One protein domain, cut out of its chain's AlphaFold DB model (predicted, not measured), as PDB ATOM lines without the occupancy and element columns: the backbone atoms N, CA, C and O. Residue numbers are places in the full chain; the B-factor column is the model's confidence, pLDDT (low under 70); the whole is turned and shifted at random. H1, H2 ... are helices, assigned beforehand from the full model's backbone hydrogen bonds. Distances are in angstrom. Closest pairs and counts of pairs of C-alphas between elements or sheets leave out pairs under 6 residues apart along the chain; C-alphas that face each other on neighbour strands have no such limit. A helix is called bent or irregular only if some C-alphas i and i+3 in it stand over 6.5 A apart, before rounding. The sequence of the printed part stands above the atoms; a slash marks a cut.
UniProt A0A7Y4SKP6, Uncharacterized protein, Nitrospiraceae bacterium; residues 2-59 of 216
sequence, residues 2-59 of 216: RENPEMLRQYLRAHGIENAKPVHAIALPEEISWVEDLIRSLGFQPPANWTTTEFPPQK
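What this domain is: This is residues 2 to 59 of the 216 residues of an uncharacterized protein of Nitrospiraceae bacterium (UniProt A0A7Y4SKP6). Little of this domain is regular: two helices, H1 then H2, stand at a wide angle, near each other where Pro 5 comes close to Leu 38, and long loops make up much of the rest. After H2 the chain folds back past that helix, and residues 54 to 59 stick out as a free tail. The printed part has 58 residues, 23 of them in the helices, with no named strand; the class is all helix. It is loose, with a radius of gyration of the C-alphas of 13.0 A and spans of 34 by 30 by 22 A.

Where its parts are: Find C-alpha 5 at (-32.908, 31.969, -35.570); from there H1, residues 5 to 14, runs 14.5 A. H2, residues 29 to 41, runs 19.7 A to C-alpha 41 at (-35.262, 26.344, -30.960). It is irregular: C-alphas 30 and 33 are 7.3 A apart.

How they stand to each other: H1 and H2 are close but not clearly touching; their closest C-alphas, of Pro 5 and Leu 38, are 7.2 A apart. They run the same way at a steep tilt of 65 degrees. Every O i to N i+4 pair is within hydrogen-bond range in H1, 7 of 9 in H2.

The domain as a whole: The farthest C-alphas, of Gly 43 and Lys 59, are 35.6 A apart. The printed part has no cut, and the 14-residue link from H1 to H2 is long. Look for pLDDT under 70 at residues 2 to 3, 5, 20 to 23 and 57 to 59.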
ATOM      1  N   ARG A   2     -35.709  38.352 -36.342       53.25
ATOM      2  CA  ARG A   2     -36.976  37.584 -36.351       53.25
ATOM      3  C   ARG A   2     -37.043  36.464 -37.406       53.25
ATOM      4  O   ARG A   2     -37.567  35.399 -37.117       53.25
ATOM      5  N   GLU A   3     -36.462  36.694 -38.584       62.69
ATOM      6  CA  GLU A   3     -36.469  35.761 -39.725       62.69
ATOM      7  C   GLU A   3     -35.281  34.781 -39.760       62.69
ATOM      8  O   GLU A   3     -35.194  33.954 -40.662       62.69
ATOM      9  N   ASN A   4     -34.333  34.868 -38.816       70.06
ATOM     10  CA  ASN A   4     -33.124  34.040 -38.837       70.06
ATOM     11  C   ASN A   4     -32.697  33.624 -37.413       70.06
ATOM     12  O   ASN A   4     -31.903  34.328 -36.777       70.06
ATOM     13  N   PRO A   5     -33.213  32.486 -36.908       67.44
ATOM     14  CA  PRO A   5     -32.908  31.969 -35.570       67.44
ATOM     15  C   PRO A   5     -31.413  31.699 -35.341       67.44
ATOM     16  O   PRO A   5     -30.903  31.901 -34.239       67.44
ATOM     17  N   GLU A   6     -30.684  31.313 -36.389       71.12
ATOM     18  CA  GLU A   6     -29.252  31.008 -36.302       71.12
ATOM     19  C   GLU A   6     -28.417  32.270 -36.031       71.12
ATOM     20  O   GLU A   6     -27.470  32.251 -35.244       71.12
ATOM     21  N   MET A   7     -28.821  33.410 -36.603       76.00
ATOM     22  CA  MET A   7     -28.192  34.711 -36.347       76.00
ATOM     23  C   MET A   7     -28.321  35.126 -34.873       76.00
ATOM     24  O   MET A   7     -27.384  35.674 -34.291       76.00
ATOM     25  N   LEU A   8     -29.465  34.841 -34.248       70.12
ATOM     26  CA  LEU A   8     -29.664  35.100 -32.824       70.12
ATOM     27  C   LEU A   8     -28.806  34.162 -31.967       70.12
ATOM     28  O   LEU A   8     -28.180  34.615 -31.013       70.12
ATOM     29  N   ARG A   9     -28.701  32.878 -32.331       70.69
ATOM     30  CA  ARG A   9     -27.835  31.919 -31.627       70.69
ATOM     31  C   ARG A   9     -26.372  32.364 -31.621       70.69
ATOM     32  O   ARG A   9     -25.722  32.337 -30.577       70.69
ATOM     33  N   GLN A  10     -25.872  32.832 -32.764       80.06
ATOM     34  CA  GLN A  10     -24.526  33.401 -32.874       80.06
ATOM     35  C   GLN A  10     -24.356  34.647 -31.996       80.06
ATOM     36  O   GLN A  10     -23.336  34.782 -31.321       80.06
ATOM     37  N   TYR A  11     -25.366  35.521 -31.948       78.44
ATOM     38  CA  TYR A  11     -25.360  36.700 -31.081       78.44
ATOM     39  C   TYR A  11     -25.296  36.318 -29.593       78.44
ATOM     40  O   TYR A  11     -24.478  36.866 -28.857       78.44
ATOM     41  N   LEU A  12     -26.088  35.336 -29.152       77.44
ATOM     42  CA  LEU A  12     -26.079  34.849 -27.766       77.44
ATOM     43  C   LEU A  12     -24.729  34.226 -27.381       77.44
ATOM     44  O   LEU A  12     -24.217  34.491 -26.292       77.44
ATOM     45  N   ARG A  13     -24.123  33.451 -28.289       82.31
ATOM     46  CA  ARG A  13     -22.773  32.895 -28.109       82.31
ATOM     47  C   ARG A  13     -21.723  33.995 -27.973       82.31
ATOM     48  O   ARG A  13     -20.912  33.946 -27.054       82.31
ATOM     49  N   ALA A  14     -21.764  35.005 -28.842       87.06
ATOM     50  CA  ALA A  14     -20.820  36.125 -28.808       87.06
ATOM     51  C   ALA A  14     -20.872  36.918 -27.488       87.06
ATOM     52  O   ALA A  14     -19.867  37.495 -27.085       87.06
ATOM     53  N   HIS A  15     -22.016  36.911 -26.799       82.56
ATOM     54  CA  HIS A  15     -22.211  37.597 -25.519       82.56
ATOM     55  C   HIS A  15     -22.096  36.661 -24.300       82.56
ATOM     56  O   HIS A  15     -22.400  37.077 -23.186       82.56
ATOM     57  N   GLY A  16     -21.670  35.402 -24.483       81.12
ATOM     58  CA  GLY A  16     -21.455  34.443 -23.389       81.12
ATOM     59  C   GLY A  16     -22.732  33.974 -22.679       81.12
ATOM     60  O   GLY A  16     -22.662  33.409 -21.591       81.12
ATOM     61  N   ILE A  17     -23.900  34.199 -23.286       80.19
ATOM     62  CA  ILE A  17     -25.222  33.920 -22.699       80.19
ATOM     63  C   ILE A  17     -25.957  32.777 -23.406       80.19
ATOM     64  O   ILE A  17     -27.142  32.565 -23.173       80.19
ATOM     65  N   GLU A  18     -25.267  32.001 -24.243       73.31
ATOM     66  CA  GLU A  18     -25.851  30.863 -24.974       73.31
ATOM     67  C   GLU A  18     -26.474  29.784 -24.068       73.31
ATOM     68  O   GLU A  18     -27.369  29.071 -24.505       73.31
ATOM     69  N   ASN A  19     -26.044  29.704 -22.804       70.94
ATOM     70  CA  ASN A  19     -26.565  28.769 -21.799       70.94
ATOM     71  C   ASN A  19     -27.424  29.461 -20.722       70.94
ATOM     72  O   ASN A  19     -27.741  28.854 -19.695       70.94
ATOM     73  N   ALA A  20     -27.763  30.742 -20.902       67.88
ATOM     74  CA  ALA A  20     -28.587  31.468 -19.946       67.88
ATOM     75  C   ALA A  20     -30.013  30.901 -19.946       67.88
ATOM     76  O   ALA A  20     -30.624  30.705 -20.995       67.88
ATOM     77  N   LYS A  21     -30.560  30.651 -18.753       63.06
ATOM     78  CA  LYS A  21     -31.954  30.228 -18.602       63.06
ATOM     79  C   LYS A  21     -32.861  31.447 -18.804       63.06
ATOM     80  O   LYS A  21     -32.714  32.407 -18.044       63.06
ATOM     81  N   PRO A  22     -33.795  31.436 -19.769       60.31
ATOM     82  CA  PRO A  22     -34.788  32.494 -19.883       60.31
ATOM     83  C   PRO A  22     -35.648  32.505 -18.614       60.31
ATOM     84  O   PRO A  22     -36.310  31.515 -18.311       60.31
ATOM     85  N   VAL A  23     -35.603  33.593 -17.842       61.00
ATOM     86  CA  VAL A  23     -36.386  33.707 -16.595       61.00
ATOM     87  C   VAL A  23     -37.765  34.311 -16.872       61.00
ATOM     88  O   VAL A  23     -38.747  33.902 -16.262       61.00
ATOM     89  N   HIS A  24     -37.859  35.232 -17.839       70.38
ATOM     90  CA  HIS A  24     -39.113  35.862 -18.254       70.38
ATOM     91  C   HIS A  24     -39.123  36.103 -19.768       70.38
ATOM     92  O   HIS A  24     -38.182  36.683 -20.307       70.38
ATOM     93  N   ALA A  25     -40.194  35.672 -20.438       75.44
ATOM     94  CA  ALA A  25     -40.481  36.000 -21.831       75.44
ATOM     95  C   ALA A  25     -41.652  36.989 -21.876       75.44
ATOM     96  O   ALA A  25     -42.644  36.810 -21.172       75.44
ATOM     97  N   ILE A  26     -41.519  38.036 -22.687       81.25
ATOM     98  CA  ILE A  26     -42.552  39.054 -22.898       81.25
ATOM     99  C   ILE A  26     -42.781  39.132 -24.404       81.25
ATOM    100  O   ILE A  26     -41.818  39.195 -25.166       81.25
ATOM    101  N   ALA A  27     -44.043  39.096 -24.818       84.31
ATOM    102  CA  ALA A  27     -44.451  39.134 -26.215       84.31
ATOM    103  C   ALA A  27     -45.775  39.892 -26.334       84.31
ATOM    104  O   ALA A  27     -46.613  39.811 -25.430       84.31
ATOM    105  N   LEU A  28     -45.982  40.596 -27.447       86.00
ATOM    106  CA  LEU A  28     -47.329  41.019 -27.831       86.00
ATOM    107  C   LEU A  28     -48.182  39.787 -28.195       86.00
ATOM    108  O   LEU A  28     -47.613  38.759 -28.578       86.00
ATOM    109  N   PRO A  29     -49.528  39.850 -28.114       86.88
ATOM    110  CA  PRO A  29     -50.394  38.717 -28.452       86.88
ATOM    111  C   PRO A  29     -50.093  38.092 -29.825       86.88
ATOM    112  O   PRO A  29     -50.054  36.872 -29.963       86.88
ATOM    113  N   GLU A  30     -49.803  38.919 -30.826       89.00
ATOM    114  CA  GLU A  30     -49.434  38.517 -32.187       89.00
ATOM    115  C   GLU A  30     -48.004  37.953 -32.320       89.00
ATOM    116  O   GLU A  30     -47.651  37.372 -33.348       89.00
ATOM    117  N   GLU A  31     -47.164  38.110 -31.297       88.19
ATOM    118  CA  GLU A  31     -45.775  37.639 -31.271       88.19
ATOM    119  C   GLU A  31     -45.601  36.329 -30.496       88.19
ATOM    120  O   GLU A  31     -44.560  35.690 -30.640       88.19
ATOM    121  N   ILE A  32     -46.613  35.901 -29.730       88.19
ATOM    122  CA  ILE A  32     -46.565  34.708 -28.870       88.19
ATOM    123  C   ILE A  32     -46.063  33.479 -29.633       88.19
ATOM    124  O   ILE A  32     -45.078  32.874 -29.219       88.19
ATOM    125  N   SER A  33     -46.678  33.156 -30.775       86.69
ATOM    126  CA  SER A  33     -46.315  31.974 -31.576       86.69
ATOM    127  C   SER A  33     -44.829  31.978 -31.965       86.69
ATOM    128  O   SER A  33     -44.116  30.992 -31.794       86.69
ATOM    129  N   TRP A  34     -44.319  33.140 -32.383       85.44
ATOM    130  CA  TRP A  34     -42.913  33.300 -32.749       85.44
ATOM    131  C   TRP A  34     -41.970  33.183 -31.540       85.44
ATOM    132  O   TRP A  34     -40.903  32.578 -31.652       85.44
ATOM    133  N   VAL A  35     -42.343  33.732 -30.378       85.88
ATOM    134  CA  VAL A  35     -41.532  33.601 -29.157       85.88
ATOM    135  C   VAL A  35     -41.521  32.157 -28.652       85.88
ATOM    136  O   VAL A  35     -40.485  31.684 -28.192       85.88
ATOM    137  N   GLU A  36     -42.624  31.420 -28.774       87.44
ATOM    138  CA  GLU A  36     -42.659  29.995 -28.436       87.44
ATOM    139  C   GLU A  36     -41.754  29.162 -29.345       87.44
ATOM    140  O   GLU A  36     -40.980  28.342 -28.843       87.44
ATOM    141  N   ASP A  37     -41.798  29.399 -30.657       84.75
ATOM    142  CA  ASP A  37     -40.894  28.758 -31.618       84.75
ATOM    143  C   ASP A  37     -39.428  29.066 -31.292       84.75
ATOM    144  O   ASP A  37     -38.566  28.179 -31.329       84.75
ATOM    145  N   LEU A  38     -39.139  30.307 -30.892       79.88
ATOM    146  CA  LEU A  38     -37.814  30.712 -30.441       79.88
ATOM    147  C   LEU A  38     -37.376  29.939 -29.188       79.88
ATOM    148  O   LEU A  38     -36.283  29.372 -29.178       79.88
ATOM    149  N   ILE A  39     -38.217  29.864 -28.154       81.56
ATOM    150  CA  ILE A  39     -37.928  29.104 -26.927       81.56
ATOM    151  C   ILE A  39     -37.648  27.628 -27.260       81.56
ATOM    152  O   ILE A  39     -36.665  27.065 -26.767       81.56
ATOM    153  N   ARG A  40     -38.441  27.025 -28.158       84.25
ATOM    154  CA  ARG A  40     -38.241  25.642 -28.626       84.25
ATOM    155  C   ARG A  40     -36.911  25.460 -29.347       84.25
ATOM    156  O   ARG A  40     -36.201  24.495 -29.074       84.25
ATOM    157  N   SER A  41     -36.541  26.390 -30.230       78.00
ATOM    158  CA  SER A  41     -35.262  26.344 -30.960       78.00
ATOM    159  C   SER A  41     -34.035  26.396 -30.042       78.00
ATOM    160  O   SER A  41     -32.985  25.843 -30.368       78.00
ATOM    161  N   LEU A  42     -34.184  27.013 -28.868       74.06
ATOM    162  CA  LEU A  42     -33.155  27.084 -27.833       74.06
ATOM    163  C   LEU A  42     -33.135  25.832 -26.934       74.06
ATOM    164  O   LEU A  42     -32.323  25.752 -26.016       74.06
ATOM    165  N   GLY A  43     -33.994  24.842 -27.204       78.19
ATOM    166  CA  GLY A  43     -34.074  23.580 -26.466       78.19
ATOM    167  C   GLY A  43     -34.911  23.649 -25.188       78.19
ATOM    168  O   GLY A  43     -34.847  22.734 -24.368       78.19
ATOM    169  N   PHE A  44     -35.699  24.711 -25.006       81.88
ATOM    170  CA  PHE A  44     -36.576  24.883 -23.852       81.88
ATOM    171  C   PHE A  44     -38.038  24.602 -24.216       81.88
ATOM    172  O   PHE A  44     -38.442  24.675 -25.375       81.88
ATOM    173  N   GLN A  45     -38.849  24.281 -23.209       82.56
ATOM    174  CA  GLN A  45     -40.296  24.168 -23.377       82.56
ATOM    175  C   GLN A  45     -40.944  25.541 -23.147       82.56
ATOM    176  O   GLN A  45     -40.637  26.173 -22.131       82.56
ATOM    177  N   PRO A  46     -41.809  26.021 -24.057       83.00
ATOM    178  CA  PRO A  46     -42.548  27.259 -23.842       83.00
ATOM    179  C   PRO A  46     -43.494  27.136 -22.637       83.00
ATOM    180  O   PRO A  46     -43.880  26.025 -22.257       83.00
ATOM    181  N   PRO A  47     -43.865  28.264 -22.008       80.75
ATOM    182  CA  PRO A  47     -44.802  28.250 -20.895       80.75
ATOM    183  C   PRO A  47     -46.164  27.712 -21.345       80.75
ATOM    184  O   PRO A  47     -46.636  28.023 -22.432       80.75
ATOM    185  N   ALA A  48     -46.824  26.935 -20.483       79.44
ATOM    186  CA  ALA A  48     -48.155  26.398 -20.780       79.44
ATOM    187  C   ALA A  48     -49.225  27.497 -20.900       79.44
ATOM    188  O   ALA A  48     -50.224  27.302 -21.583       79.44
ATOM    189  N   ASN A  49     -49.017  28.636 -20.230       84.75
ATOM    190  CA  ASN A  49     -49.927  29.774 -20.227       84.75
ATOM    191  C   ASN A  49     -49.137  31.084 -20.300       84.75
ATOM    192  O   ASN A  49     -48.173  31.272 -19.553       84.75
ATOM    193  N   TRP A  50     -49.601  32.012 -21.133       85.19
ATOM    194  CA  TRP A  50     -49.141  33.398 -21.134       85.19
ATOM    195  C   TRP A  50     -49.989  34.226 -20.172       85.19
ATOM    196  O   TRP A  50     -51.212  34.100 -20.138       85.19
ATOM    197  N   THR A  51     -49.346  35.077 -19.376       85.75
ATOM    198  CA  THR A  51     -50.050  36.044 -18.528       85.75
ATOM    199  C   THR A  51     -50.093  37.386 -19.237       85.75
ATOM    200  O   THR A  51     -49.050  37.978 -19.511       85.75
ATOM    201  N   THR A  52     -51.297  37.885 -19.508       84.69
ATOM    202  CA  THR A  52     -51.477  39.242 -20.024       84.69
ATOM    203  C   THR A  52     -51.225  40.240 -18.906       84.69
ATOM    204  O   THR A  52     -51.829  40.159 -17.837       84.69
ATOM    205  N   THR A  53     -50.340  41.198 -19.156       81.69
ATOM    206  CA  THR A  53     -50.122  42.337 -18.269       81.69
ATOM    207  C   THR A  53     -50.254  43.621 -19.072       81.69
ATOM    208  O   THR A  53     -49.749  43.720 -20.191       81.69
ATOM    209  N   GLU A  54     -50.965  44.597 -18.519       77.00
ATOM    210  CA  GLU A  54     -50.998  45.942 -19.075       77.00
ATOM    211  C   GLU A  54     -49.839  46.730 -18.478       77.00
ATOM    212  O   GLU A  54     -49.804  47.020 -17.279       77.00
ATOM    213  N   PHE A  55     -48.869  47.083 -19.315       72.38
ATOM    214  CA  PHE A  55     -47.840  48.018 -18.895       72.38
ATOM    215  C   PHE A  55     -48.430  49.431 -18.890       72.38
ATOM    216  O   PHE A  55     -48.996  49.855 -19.904       72.38
ATOM    217  N   PRO A  56     -48.284  50.201 -17.796       74.19
ATOM    218  CA  PRO A  56     -48.642  51.607 -17.829       74.19
ATOM    219  C   PRO A  56     -47.818  52.300 -18.926       74.19
ATOM    220  O   PRO A  56     -46.641  51.957 -19.093       74.19
ATOM    221  N   PRO A  57     -48.388  53.272 -19.662       66.38
ATOM    222  CA  PRO A  57     -47.674  53.984 -20.714       66.38
ATOM    223  C   PRO A  57     -46.326  54.511 -20.212       66.38
ATOM    224  O   PRO A  57     -46.262  55.410 -19.370       66.38
ATOM    225  N   GLN A  58     -45.240  53.943 -20.730       64.50
ATOM    226  CA  GLN A  58     -43.887  54.393 -20.435       64.50
ATOM    227  C   GLN A  58     -43.577  55.603 -21.320       64.50
ATOM    228  O   GLN A  58     -43.824  55.591 -22.526       64.50
ATOM    229  N   LYS A  59     -43.035  56.671 -20.732       53.25
ATOM    230  CA  LYS A  59     -42.545  57.830 -21.486       53.25
ATOM    231  C   LYS A  59     -41.049  57.674 -21.689       53.25
ATOM    232  O   LYS A  59     -40.286  57.812 -20.739       53.25
TER     233      LYS A  59